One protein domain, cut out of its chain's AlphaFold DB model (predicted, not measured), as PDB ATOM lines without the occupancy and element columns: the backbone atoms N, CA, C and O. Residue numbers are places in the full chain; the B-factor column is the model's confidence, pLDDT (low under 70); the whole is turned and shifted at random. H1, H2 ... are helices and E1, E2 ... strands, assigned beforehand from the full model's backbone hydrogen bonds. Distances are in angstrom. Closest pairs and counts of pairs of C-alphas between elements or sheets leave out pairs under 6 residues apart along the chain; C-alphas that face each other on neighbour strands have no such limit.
ATOM      1  N   GLY A  37      45.675 -11.173  19.912       92.62
ATOM      2  CA  GLY A  37      44.711 -10.346  19.174       92.62
ATOM      3  C   GLY A  37      43.486 -11.113  18.663       92.62
ATOM      4  O   GLY A  37      42.634 -10.538  17.980       92.62
ATOM      5  N   PHE A  38      43.380 -12.397  19.004       94.25
ATOM      6  CA  PHE A  38      42.271 -13.259  18.630       94.25
ATOM      7  C   PHE A  38      41.361 -13.540  19.822       94.25
ATOM      8  O   PHE A  38      41.807 -13.676  20.959       94.25
ATOM      9  N   VAL A  39      40.075 -13.670  19.528       94.62
ATOM     10  CA  VAL A  39      39.033 -14.085  20.465       94.62
ATOM     11  C   VAL A  39      38.263 -15.250  19.863       94.62
ATOM     12  O   VAL A  39      38.243 -15.425  18.640       94.62
ATOM     13  N   ARG A  40      37.610 -16.057  20.698       93.69
ATOM     14  CA  ARG A  40      36.668 -17.065  20.211       93.69
ATOM     15  C   ARG A  40      35.607 -16.422  19.315       93.69
ATOM     16  O   ARG A  40      35.031 -15.384  19.643       93.69
ATOM     17  N   ASN A  41      35.332 -17.063  18.183       94.44
ATOM     18  CA  ASN A  41      34.227 -16.677  17.319       94.44
ATOM     19  C   ASN A  41      32.920 -17.248  17.882       94.44
ATOM     20  O   ASN A  41      32.625 -18.427  17.681       94.44
ATOM     21  N   ILE A  42      32.139 -16.422  18.582       92.06
ATOM     22  CA  ILE A  42      30.876 -16.852  19.213       92.06
ATOM     23  C   ILE A  42      29.818 -17.273  18.184       92.06
ATOM     24  O   ILE A  42      28.940 -18.072  18.491       92.06
ATOM     25  N   HIS A  43      29.934 -16.781  16.948       90.38
ATOM     26  CA  HIS A  43      29.025 -17.110  15.852       90.38
ATOM     27  C   HIS A  43      29.433 -18.384  15.094       90.38
ATOM     28  O   HIS A  43      28.689 -18.836  14.223       90.38
ATOM     29  N   SER A  44      30.600 -18.976  15.387       92.75
ATOM     30  CA  SER A  44      30.966 -20.273  14.811       92.75
ATOM     31  C   SER A  44      30.360 -21.424  15.609       92.75
ATOM     32  O   SER A  44      30.317 -21.413  16.837       92.75
ATOM     33  N   ARG A  45      29.956 -22.480  14.895       91.19
ATOM     34  CA  ARG A  45      29.563 -23.758  15.505       91.19
ATOM     35  C   ARG A  45      30.752 -24.484  16.136       91.19
ATOM     36  O   ARG A  45      30.555 -25.299  17.033       91.19
ATOM     37  N   ASN A  46      31.971 -24.223  15.658       90.62
ATOM     38  CA  ASN A  46      33.178 -24.850  16.175       90.62
ATOM     39  C   ASN A  46      33.743 -24.033  17.354       90.62
ATOM     40  O   ASN A  46      34.139 -22.883  17.157       90.62
ATOM     41  N   PRO A  47      33.853 -24.606  18.568       86.38
ATOM     42  CA  PRO A  47      34.359 -23.893  19.743       86.38
ATOM     43  C   PRO A  47      35.839 -23.490  19.651       86.38
ATOM     44  O   PRO A  47      36.285 -22.666  20.449       86.38
ATOM     45  N   PHE A  48      36.593 -24.056  18.703       87.31
ATOM     46  CA  PHE A  48      38.007 -23.741  18.485       87.31
ATOM     47  C   PHE A  48      38.243 -22.663  17.422       87.31
ATOM     48  O   PHE A  48      39.385 -22.240  17.239       87.31
ATOM     49  N   ASP A  49      37.194 -22.209  16.731       93.50
ATOM     50  CA  ASP A  49      37.334 -21.140  15.750       93.50
ATOM     51  C   ASP A  49      37.580 -19.805  16.449       93.50
ATOM     52  O   ASP A  49      36.881 -19.408  17.386       93.50
ATOM     53  N   VAL A  50      38.571 -19.084  15.938       93.94
ATOM     54  CA  VAL A  50      38.967 -17.774  16.441       93.94
ATOM     55  C   VAL A  50      38.792 -16.711  15.369       93.94
ATOM     56  O   VAL A  50      38.902 -16.972  14.172       93.94
ATOM     57  N   ILE A  51      38.526 -15.493  15.812       96.00
ATOM     58  CA  ILE A  51      38.377 -14.305  14.980       96.00
ATOM     59  C   ILE A  51      39.194 -13.174  15.602       96.00
ATOM     60  O   ILE A  51      39.393 -13.128  16.815       96.00
ATOM     61  N   ARG A  52      39.714 -12.263  14.779       96.12
ATOM     62  CA  ARG A  52      40.404 -11.074  15.291       96.12
ATOM     63  C   ARG A  52      39.430 -10.183  16.053       96.12
ATOM     64  O   ARG A  52      38.364  -9.869  15.526       96.12
ATOM     65  N   ALA A  53      39.844  -9.701  17.221       96.12
ATOM     66  CA  ALA A  53      39.060  -8.747  18.006       96.12
ATOM     67  C   ALA A  53      38.709  -7.486  17.196       96.12
ATOM     68  O   ALA A  53      37.575  -7.022  17.232       96.12
ATOM     69  N   ASP A  54      39.643  -6.985  16.381       96.12
ATOM     70  CA  ASP A  54      39.392  -5.804  15.547       96.12
ATOM     71  C   ASP A  54      38.273  -6.017  14.526       96.12
ATOM     72  O   ASP A  54      37.534  -5.080  14.248       96.12
ATOM     73  N   VAL A  55      38.168  -7.230  13.968       96.62
ATOM     74  CA  VAL A  55      37.153  -7.589  12.964       96.62
ATOM     75  C   VAL A  55      35.791  -7.751  13.627       96.62
ATOM     76  O   VAL A  55      34.773  -7.422  13.025       96.62
ATOM     77  N   VAL A  56      35.757  -8.254  14.864       96.38
ATOM     78  CA  VAL A  56      34.529  -8.274  15.669       96.38
ATOM     79  C   VAL A  56      34.027  -6.849  15.867       96.38
ATOM     80  O   VAL A  56      32.890  -6.561  15.513       96.38
ATOM     81  N   LEU A  57      34.890  -5.948  16.345       96.75
ATOM     82  CA  LEU A  57      34.519  -4.553  16.580       96.75
ATOM     83  C   LEU A  57      34.097  -3.842  15.290       96.75
ATOM     84  O   LEU A  57      33.074  -3.180  15.287       96.75
ATOM     85  N   GLU A  58      34.802  -4.051  14.176       96.88
ATOM     86  CA  GLU A  58      34.424  -3.486  12.870       96.88
ATOM     87  C   GLU A  58      33.027  -3.933  12.406       96.88
ATOM     88  O   GLU A  58      32.278  -3.157  11.815       96.88
ATOM     89  N   ARG A  59      32.648  -5.188  12.679       96.00
ATOM     90  CA  ARG A  59      31.301  -5.682  12.360       96.00
ATOM     91  C   ARG A  59      30.239  -5.008  13.217       96.00
ATOM     92  O   ARG A  59      29.217  -4.615  12.669       96.00
ATOM     93  N   ILE A  60      30.505  -4.850  14.512       95.25
ATOM     94  CA  ILE A  60      29.589  -4.177  15.439       95.25
ATOM     95  C   ILE A  60      29.449  -2.697  15.057       95.25
ATOM     96  O   ILE A  60      28.335  -2.201  14.968       95.25
ATOM     97  N   GLU A  61      30.548  -2.007  14.739       95.00
ATOM     98  CA  GLU A  61      30.532  -0.622  14.236       95.00
ATOM     99  C   GLU A  61      29.671  -0.494  12.974       95.00
ATOM    100  O   GLU A  61      28.860   0.423  12.848       95.00
ATOM    101  N   LYS A  62      29.818  -1.433  12.034       94.50
ATOM    102  CA  LYS A  62      29.040  -1.441  10.795       94.50
ATOM    103  C   LYS A  62      27.548  -1.671  11.044       94.50
ATOM    104  O   LYS A  62      26.728  -1.019  10.404       94.50
ATOM    105  N   GLU A  63      27.207  -2.583  11.949       92.38
ATOM    106  CA  GLU A  63      25.825  -2.862  12.342       92.38
ATOM    107  C   GLU A  63      25.197  -1.663  13.066       92.38
ATOM    108  O   GLU A  63      24.111  -1.220  12.695       92.38
ATOM    109  N   ALA A  64      25.926  -1.054  14.005       92.81
ATOM    110  CA  ALA A  64      25.514   0.170  14.687       92.81
ATOM    111  C   ALA A  64      25.290   1.331  13.702       92.81
ATOM    112  O   ALA A  64      24.344   2.102  13.854       92.81
ATOM    113  N   GLY A  65      26.121   1.435  12.660       91.44
ATOM    114  CA  GLY A  65      25.989   2.450  11.613       91.44
ATOM    115  C   GLY A  65      24.760   2.283  10.712       91.44
ATOM    116  O   GLY A  65      24.278   3.265  10.153       91.44
ATOM    117  N   TRP A  66      24.226   1.070  10.557       88.19
ATOM    118  CA  TRP A  66      23.021   0.843   9.749       88.19
ATOM    119  C   TRP A  66      21.734   1.275  10.452       88.19
ATOM    120  O   TRP A  66      20.789   1.685   9.783       88.19
ATOM    121  N   CYS A  67      21.704   1.217  11.781       73.00
ATOM    122  CA  CYS A  67      20.504   1.486  12.574       73.00
ATOM    123  C   CYS A  67      20.426   2.924  13.109       73.00
ATOM    124  O   CYS A  67      19.432   3.281  13.734       73.00
ATOM    125  N   CYS A  68      21.450   3.758  12.889       82.38
ATOM    126  CA  CYS A  68      21.574   5.024  13.610       82.38
ATOM    127  C   CYS A  68      20.954   6.248  12.924       82.38
ATOM    128  O   CYS A  68      20.860   7.285  13.561       82.38
ATOM    129  N   GLY A  69      20.536   6.181  11.654       81.75
ATOM    130  CA  GLY A  69      19.815   7.289  11.002       81.75
ATOM    131  C   GLY A  69      20.536   8.650  11.014       81.75
ATOM    132  O   GLY A  69      19.869   9.672  10.942       81.75
ATOM    133  N   MET A  70      21.877   8.667  11.095       84.25
ATOM    134  CA  MET A  70      22.739   9.854  11.308       84.25
ATOM    135  C   MET A  70      22.763  10.426  12.739       84.25
ATOM    136  O   MET A  70      23.356  11.479  12.961       84.25
ATOM    137  N   HIS A  71      22.201   9.718  13.715       90.31
ATOM    138  CA  HIS A  71      22.257  10.069  15.131       90.31
ATOM    139  C   HIS A  71      23.395   9.342  15.846       90.31
ATOM    140  O   HIS A  71      23.468   8.109  15.866       90.31
ATOM    141  N   TYR A  72      24.295  10.114  16.452       92.25
ATOM    142  CA  TYR A  72      25.464   9.558  17.128       92.25
ATOM    143  C   TYR A  72      25.081   8.794  18.402       92.25
ATOM    144  O   TYR A  72      25.685   7.771  18.707       92.25
ATOM    145  N   GLU A  73      24.038   9.230  19.100       93.38
ATOM    146  CA  GLU A  73      23.511   8.619  20.321       93.38
ATOM    147  C   GLU A  73      23.012   7.194  20.045       93.38
ATOM    148  O   GLU A  73      23.343   6.258  20.775       93.38
ATOM    149  N   LEU A  74      22.288   7.009  18.934       93.75
ATOM    150  CA  LEU A  74      21.836   5.689  18.487       93.75
ATOM    151  C   LEU A  74      23.027   4.800  18.115       93.75
ATOM    152  O   LEU A  74      23.081   3.635  18.508       93.75
ATOM    153  N   TYR A  75      24.000   5.357  17.384       94.62
ATOM    154  CA  TYR A  75      25.224   4.642  17.022       94.62
ATOM    155  C   TYR A  75      25.982   4.167  18.267       94.62
ATOM    156  O   TYR A  75      26.333   2.992  18.369       94.62
ATOM    157  N   GLN A  76      26.213   5.064  19.225       94.38
ATOM    158  CA  GLN A  76      26.996   4.773  20.416       94.38
ATOM    159  C   GLN A  76      26.300   3.738  21.305       94.38
ATOM    160  O   GLN A  76      26.960   2.809  21.769       94.38
ATOM    161  N   ALA A  77      24.981   3.846  21.494       94.88
ATOM    162  CA  ALA A  77      24.209   2.874  22.262       94.88
ATOM    163  C   ALA A  77      24.267   1.472  21.632       94.88
ATOM    164  O   ALA A  77      24.547   0.494  22.323       94.88
ATOM    165  N   HIS A  78      24.073   1.367  20.312       94.38
ATOM    166  CA  HIS A  78      24.153   0.081  19.613       94.38
ATOM    167  C   HIS A  78      25.558  -0.518  19.628       94.38
ATOM    168  O   HIS A  78      25.712  -1.722  19.831       94.38
ATOM    169  N   LEU A  79      26.583   0.313  19.437       95.56
ATOM    170  CA  LEU A  79      27.971  -0.124  19.469       95.56
ATOM    171  C   LEU A  79      28.358  -0.676  20.846       95.56
ATOM    172  O   LEU A  79      28.939  -1.758  20.924       95.56
ATOM    173  N   LEU A  80      28.073   0.073  21.917       96.25
ATOM    174  CA  LEU A  80      28.447  -0.324  23.274       96.25
ATOM    175  C   LEU A  80      27.667  -1.557  23.728       96.25
ATOM    176  O   LEU A  80      28.299  -2.489  24.223       96.25
ATOM    177  N   GLY A  81      26.357  -1.608  23.467       95.75
ATOM    178  CA  GLY A  81      25.538  -2.781  23.773       95.75
ATOM    179  C   GLY A  81      26.030  -4.030  23.046       95.75
ATOM    180  O   GLY A  81      26.376  -5.026  23.675       95.75
ATOM    181  N   GLY A  82      26.216  -3.955  21.721       95.06
ATOM    182  CA  GLY A  82      26.709  -5.098  20.945       95.06
ATOM    183  C   GLY A  82      28.113  -5.559  21.359       95.06
ATOM    184  O   GLY A  82      28.413  -6.755  21.355       95.06
ATOM    185  N   ALA A  83      28.990  -4.629  21.747       96.38
ATOM    186  CA  ALA A  83      30.328  -4.964  22.225       96.38
ATOM    187  C   ALA A  83      30.320  -5.608  23.620       96.38
ATOM    188  O   ALA A  83      31.112  -6.527  23.856       96.38
ATOM    189  N   LEU A  84      29.450  -5.160  24.528       96.44
ATOM    190  CA  LEU A  84      29.300  -5.743  25.864       96.44
ATOM    191  C   LEU A  84      28.610  -7.109  25.819       96.44
ATOM    192  O   LEU A  84      29.094  -8.033  26.470       96.44
ATOM    193  N   ASP A  85      27.601  -7.284  24.966       95.69
ATOM    194  CA  ASP A  85      26.976  -8.585  24.702       95.69
ATOM    195  C   ASP A  85      28.007  -9.601  24.185       95.69
ATOM    196  O   ASP A  85      28.101 -10.735  24.669       95.69
ATOM    197  N   TYR A  86      28.854  -9.185  23.233       95.31
ATOM    198  CA  TYR A  86      29.943 -10.030  22.738       95.31
ATOM    199  C   TYR A  86      30.955 -10.345  23.850       95.31
ATOM    200  O   TYR A  86      31.442 -11.475  23.953       95.31
ATOM    201  N   LEU A  87      31.287  -9.359  24.690       94.69
ATOM    202  CA  LEU A  87      32.214  -9.525  25.808       94.69
ATOM    203  C   LEU A  87      31.681 -10.516  26.851       94.69
ATOM    204  O   LEU A  87      32.465 -11.311  27.379       94.69
ATOM    205  N   ASP A  88      30.378 -10.500  27.135       94.69
ATOM    206  CA  ASP A  88      29.781 -11.414  28.103       94.69
ATOM    207  C   ASP A  88      29.735 -12.858  27.582       94.69
ATOM    208  O   ASP A  88      30.111 -13.795  28.294       94.69
ATOM    209  N   ALA A  89      29.433 -13.037  26.292       94.38
ATOM    210  CA  ALA A  89      29.461 -14.341  25.630       94.38
ATOM    211  C   ALA A  89      30.877 -14.950  25.504       94.38
ATOM    212  O   ALA A  89      31.026 -16.161  25.295       94.38
ATOM    213  N   LEU A  90      31.934 -14.136  25.610       92.88
ATOM    214  CA  LEU A  90      33.318 -14.602  25.516       92.88
ATOM    215  C   LEU A  90      33.793 -15.323  26.789       92.88
ATOM    216  O   LEU A  90      33.506 -14.891  27.912       92.88
ATOM    217  N   PRO A  91      34.643 -16.362  26.641       91.12
ATOM    218  CA  PRO A  91      35.319 -16.952  27.784       91.12
ATOM    219  C   PRO A  91      36.251 -15.921  28.433       91.12
ATOM    220  O   PRO A  91      36.899 -15.129  27.747       91.12
ATOM    221  N   LEU A  92      36.384 -15.984  29.762       90.88
ATOM    222  CA  LEU A  92      37.153 -15.011  30.558       90.88
ATOM    223  C   LEU A  92      38.585 -14.775  30.039       90.88
ATOM    224  O   LEU A  92      39.096 -13.662  30.138       90.88
ATOM    225  N   LYS A  93      39.211 -15.796  29.441       90.25
ATOM    226  CA  LYS A  93      40.568 -15.729  28.870       90.25
ATOM    227  C   LYS A  93      40.717 -14.790  27.665       90.25
ATOM    228  O   LYS A  93      41.819 -14.290  27.440       90.25
ATOM    229  N   ASP A  94      39.635 -14.550  26.925       92.25
ATOM    230  CA  ASP A  94      39.633 -13.763  25.684       92.25
ATOM    231  C   ASP A  94      39.141 -12.320  25.911       92.25
ATOM    232  O   ASP A  94      39.429 -11.431  25.109       92.25
ATOM    233  N   ARG A  95      38.432 -12.059  27.021       92.69
ATOM    234  CA  ARG A  95      37.846 -10.744  27.344       92.69
ATOM    235  C   ARG A  95      38.863  -9.585  27.312       92.69
ATOM    236  O   ARG A  95      38.564  -8.574  26.675       92.69
ATOM    237  N   PRO A  96      40.084  -9.706  27.883       93.44
ATOM    238  CA  PRO A  96      41.064  -8.615  27.849       93.44
ATOM    239  C   PRO A  96      41.517  -8.234  26.435       93.44
ATOM    240  O   PRO A  96      41.857  -7.078  26.190       93.44
ATOM    241  N   VAL A  97      41.505  -9.184  25.493       95.00
ATOM    242  CA  VAL A  97      41.886  -8.931  24.097       95.00
ATOM    243  C   VAL A  97      40.856  -8.032  23.421       95.00
ATOM    244  O   VAL A  97      41.236  -7.062  22.765       95.00
ATOM    245  N   LEU A  98      39.564  -8.319  23.614       94.88
ATOM    246  CA  LEU A  98      38.489  -7.493  23.062       94.88
ATOM    247  C   LEU A  98      38.486  -6.098  23.691       94.88
ATOM    248  O   LEU A  98      38.450  -5.107  22.965       94.88
ATOM    249  N   MET A  99      38.609  -6.011  25.020       94.81
ATOM    250  CA  MET A  99      38.689  -4.728  25.729       94.81
ATOM    251  C   MET A  99      39.887  -3.895  25.260       94.81
ATOM    252  O   MET A  99      39.753  -2.701  25.007       94.81
ATOM    253  N   GLY A 100      41.053  -4.523  25.086       94.69
ATOM    254  CA  GLY A 100      42.243  -3.850  24.573       94.69
ATOM    255  C   GLY A 100      42.084  -3.360  23.132       94.69
ATOM    256  O   GLY A 100      42.560  -2.277  22.798       94.69
ATOM    257  N   ALA A 101      41.404  -4.124  22.273       95.81
ATOM    258  CA  ALA A 101      41.099  -3.701  20.906       95.81
ATOM    259  C   ALA A 101      40.090  -2.539  20.872       95.81
ATOM    260  O   ALA A 101      40.273  -1.589  20.111       95.81
ATOM    261  N   ALA A 102      39.075  -2.569  21.738       95.94
ATOM    262  CA  ALA A 102      38.091  -1.497  21.872       95.94
ATOM    263  C   ALA A 102      38.732  -0.196  22.372       95.94
ATOM    264  O   ALA A 102      38.530   0.857  21.770       95.94
ATOM    265  N   ALA A 103      39.610  -0.280  23.375       95.69
ATOM    266  CA  ALA A 103      40.343   0.875  23.888       95.69
ATOM    267  C   ALA A 103      41.228   1.535  22.814       95.69
ATOM    268  O   ALA A 103      41.290   2.759  22.734       95.69
ATOM    269  N   LYS A 104      41.865   0.747  21.932       95.19
ATOM    270  CA  LYS A 104      42.635   1.280  20.788       95.19
ATOM    271  C   LYS A 104      41.772   2.050  19.787       95.19
ATOM    272  O   LYS A 104      42.292   2.919  19.096       95.19
ATOM    273  N   ARG A 105      40.481   1.723  19.702       93.88
ATOM    274  CA  ARG A 105      39.487   2.417  18.872       93.88
ATOM    275  C   ARG A 105      38.824   3.597  19.592       93.88
ATOM    276  O   ARG A 105      38.069   4.326  18.968       93.88
ATOM    277  N   GLY A 106      39.133   3.809  20.875       94.31
ATOM    278  CA  GLY A 106      38.576   4.892  21.687       94.31
ATOM    279  C   GLY A 106      37.312   4.523  22.463       94.31
ATOM    280  O   GLY A 106      36.704   5.403  23.063       94.31
ATOM    281  N   TYR A 107      36.921   3.247  22.494       94.31
ATOM    282  CA  TYR A 107      35.745   2.802  23.241       94.31
ATOM    283  C   TYR A 107      36.133   2.236  24.600       94.31
ATOM    284  O   TYR A 107      37.017   1.381  24.715       94.31
ATOM    285  N   LEU A 108      35.416   2.674  25.629       94.56
ATOM    286  CA  LEU A 108      35.543   2.150  26.977       94.56
ATOM    287  C   LEU A 108      34.373   1.197  27.255       94.56
ATOM    288  O   LEU A 108      33.260   1.627  27.540       94.56
ATOM    289  N   LEU A 109      34.628  -0.111  27.157       93.50
ATOM    290  CA  LEU A 109      33.614  -1.148  27.382       93.50
ATOM    291  C   LEU A 109      33.342  -1.322  28.882       93.50
ATOM    292  O   LEU A 109      33.962  -2.154  29.547       93.50
ATOM    293  N   THR A 110      32.437  -0.506  29.416       94.38
ATOM    294  CA  THR A 110      31.970  -0.572  30.806       94.38
ATOM    295  C   THR A 110      30.465  -0.353  30.863       94.38
ATOM    296  O   THR A 110      29.931   0.393  30.045       94.38
ATOM    297  N   LEU A 111      29.806  -0.946  31.862       93.06
ATOM    298  CA  LEU A 111      28.362  -0.781  32.074       93.06
ATOM    299  C   LEU A 111      27.973   0.695  32.240       93.06
ATOM    300  O   LEU A 111      26.987   1.136  31.676       93.06
ATOM    301  N   ALA A 112      28.803   1.490  32.922       95.62
ATOM    302  CA  ALA A 112      28.537   2.914  33.112       95.62
ATOM    303  C   ALA A 112      28.519   3.713  31.793       95.62
ATOM    304  O   ALA A 112      27.755   4.664  31.665       95.62
ATOM    305  N   GLU A 113      29.366   3.366  30.817       95.25
ATOM    306  CA  GLU A 113      29.344   4.030  29.502       95.25
ATOM    307  C   GLU A 113      28.150   3.590  28.659       95.25
ATOM    308  O   GLU A 113      27.586   4.397  27.925       95.25
ATOM    309  N   GLU A 114      27.760   2.322  28.768       95.94
ATOM    310  CA  GLU A 114      26.560   1.809  28.114       95.94
ATOM    311  C   GLU A 114      25.299   2.476  28.665       95.94
ATOM    312  O   GLU A 114      24.508   2.993  27.884       95.94
ATOM    313  N   GLU A 115      25.146   2.539  29.990       96.25
ATOM    314  CA  GLU A 115      24.025   3.215  30.653       96.25
ATOM    315  C   GLU A 115      23.912   4.672  30.188       96.25
ATOM    316  O   GLU A 115      22.846   5.096  29.745       96.25
ATOM    317  N   ARG A 116      25.030   5.412  30.164       95.62
ATOM    318  CA  ARG A 116      25.067   6.784  29.631       95.62
ATOM    319  C   ARG A 116      24.624   6.874  28.171       95.62
ATOM    320  O   ARG A 116      23.913   7.806  27.799       95.62
ATOM    321  N   ALA A 117      25.064   5.943  27.327       95.25
ATOM    322  CA  ALA A 117      24.692   5.937  25.916       95.25
ATOM    323  C   ALA A 117      23.205   5.599  25.716       95.25
ATOM    324  O   ALA A 117      22.555   6.185  24.851       95.25
ATOM    325  N   LEU A 118      22.653   4.697  26.531       96.12
ATOM    326  CA  LEU A 118      21.228   4.367  26.532       96.12
ATOM    327  C   LEU A 118      20.370   5.549  26.996       96.12
ATOM    328  O   LEU A 118      19.357   5.839  26.365       96.12
ATOM    329  N   GLU A 119      20.795   6.274  28.030       96.75
ATOM    330  CA  GLU A 119      20.121   7.500  28.468       96.75
ATOM    331  C   GLU A 119      20.106   8.560  27.358       96.75
ATOM    332  O   GLU A 119      19.056   9.125  27.054       96.75
ATOM    333  N   ALA A 120      21.246   8.797  26.697       95.62
ATOM    334  CA  ALA A 120      21.330   9.740  25.581       95.62
ATOM    335  C   ALA A 120      20.426   9.330  24.404       95.62
ATOM    336  O   ALA A 120      19.741  10.172  23.820       95.62
ATOM    337  N   ARG A 121      20.373   8.028  24.091       95.00
ATOM    338  CA  ARG A 121      19.443   7.458  23.108       95.00
ATOM    339  C   ARG A 121      17.992   7.760  23.484       95.00
ATOM    340  O   ARG A 121      17.222   8.178  22.627       95.00
ATOM    341  N   ASP A 122      17.612   7.556  24.741       95.44
ATOM    342  CA  ASP A 122      16.230   7.739  25.200       95.44
ATOM    343  C   ASP A 122      15.797   9.208  25.185       95.44
ATOM    344  O   ASP A 122      14.660   9.513  24.807       95.44
ATOM    345  N   VAL A 123      16.711  10.121  25.521       95.88
ATOM    346  CA  VAL A 123      16.499  11.567  25.366       95.88
ATOM    347  C   VAL A 123      16.252  11.910  23.899       95.88
ATOM    348  O   VAL A 123      15.212  12.485  23.584       95.88
ATOM    349  N   LEU A 124      17.137  11.482  22.994       93.06
ATOM    350  CA  LEU A 124      16.985  11.723  21.559       93.06
ATOM    351  C   LEU A 124      15.659  11.166  21.020       93.06
ATOM    352  O   LEU A 124      14.945  11.848  20.290       93.06
ATOM    353  N   MET A 125      15.308   9.928  21.377       91.25
ATOM    354  CA  MET A 125      14.056   9.315  20.928       91.25
ATOM    355  C   MET A 125      12.830  10.084  21.433       91.25
ATOM    356  O   MET A 125      11.843  10.199  20.708       91.25
ATOM    357  N   SER A 126      12.899  10.640  22.645       93.75
ATOM    358  CA  SER A 126      11.842  11.496  23.193       93.75
ATOM    359  C   SER A 126      11.718  12.813  22.421       93.75
ATOM    360  O   SER A 126      10.605  13.254  22.141       93.75
ATOM    361  N   GLU A 127      12.840  13.424  22.037       92.06
ATOM    362  CA  GLU A 127      12.862  14.640  21.215       92.06
ATOM    363  C   GLU A 127      12.300  14.391  19.813       92.06
ATOM    364  O   GLU A 127      11.472  15.167  19.338       92.06
ATOM    365  N   LEU A 128      12.703  13.303  19.154       89.44
ATOM    366  CA  LEU A 128      12.187  12.937  17.831       89.44
ATOM    367  C   LEU A 128      10.672  12.703  17.877       89.44
ATOM    368  O   LEU A 128       9.936  13.295  17.093       89.44
ATOM    369  N   ALA A 129      10.194  11.937  18.862       90.94
ATOM    370  CA  ALA A 129       8.766  11.680  19.040       90.94
ATOM    371  C   ALA A 129       7.950  12.956  19.325       90.94
ATOM    372  O   ALA A 129       6.790  13.041  18.931       90.94
ATOM    373  N   ALA A 130       8.539  13.944  20.006       91.06
ATOM    374  CA  ALA A 130       7.891  15.228  20.263       91.06
ATOM    375  C   ALA A 130       7.830  16.135  19.022       91.06
ATOM    376  O   ALA A 130       6.926  16.961  18.933       91.06
ATOM    377  N   ASN A 131       8.778  16.000  18.087       81.25
ATOM    378  CA  ASN A 131       8.835  16.796  16.856       81.25
ATOM    379  C   ASN A 131       7.975  16.223  15.714       81.25
ATOM    380  O   ASN A 131       7.627  16.963  14.796       81.25
TER     381      ASN A 131
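AT A GLANCE: This is residues 37 to 131 of the 133 residues of an uncharacterized protein of Klebsiella pneumoniae subsp. pneumoniae (UniProt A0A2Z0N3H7). A small strand hairpin, E1 and E2, sits at one end of a helical hairpin, H1 and H2; short H3 packs near that end, and long H4 packs on H2 and sticks out with residues 126 to 131. The printed part has 95 residues, mostly helix, in the order E1 E2 H1 H2 H3 H4, the strands antiparallel. It is only just compact, close to loose, with radius of gyration of the C-alphas 14.4 A and spans 50 by 23 by 20 A.

IN THESE COORDINATES: E1 is residues 38 to 40, from C-alpha 38 at (42.271, -13.259, 18.630), and E2 50 to 52. H1 is 53 to 67, 21.9 A; H2 72 to 89, 25.7 A; H3 95 to 104, 14.5 A; H4 111 to 131, 30.4 A, ending at C-alpha 131 (8.835, 16.796, 16.856).

HOW THE PARTS SIT: In the hairpin E1 and E2, N 39 and O 51 are 2.8 A apart, within hydrogen-bond range. H1, with residues 53 to 57 alone, touches H3, closest C-alphas Ala 53 and Leu 98, 5.2 A. H1 and H2 touch, closest C-alphas Ala 64 and Tyr 75, 5.1 A, opposite ways at a steep tilt of 41 degrees. H2, with residues 73 to 81 alone, touches H4, closest C-alphas Ala 77 and Ala 117, 4.8 A. H1 and H4 are apart. O i to N i+4 pairs are within range throughout H2, H3 and H4, and 10 of 11 in H1.

THE WHOLE: The farthest C-alphas, Phe 48 and Asn 131, are 50.0 A apart. The printed part has no cut, no long link and no residue under pLDDT 70.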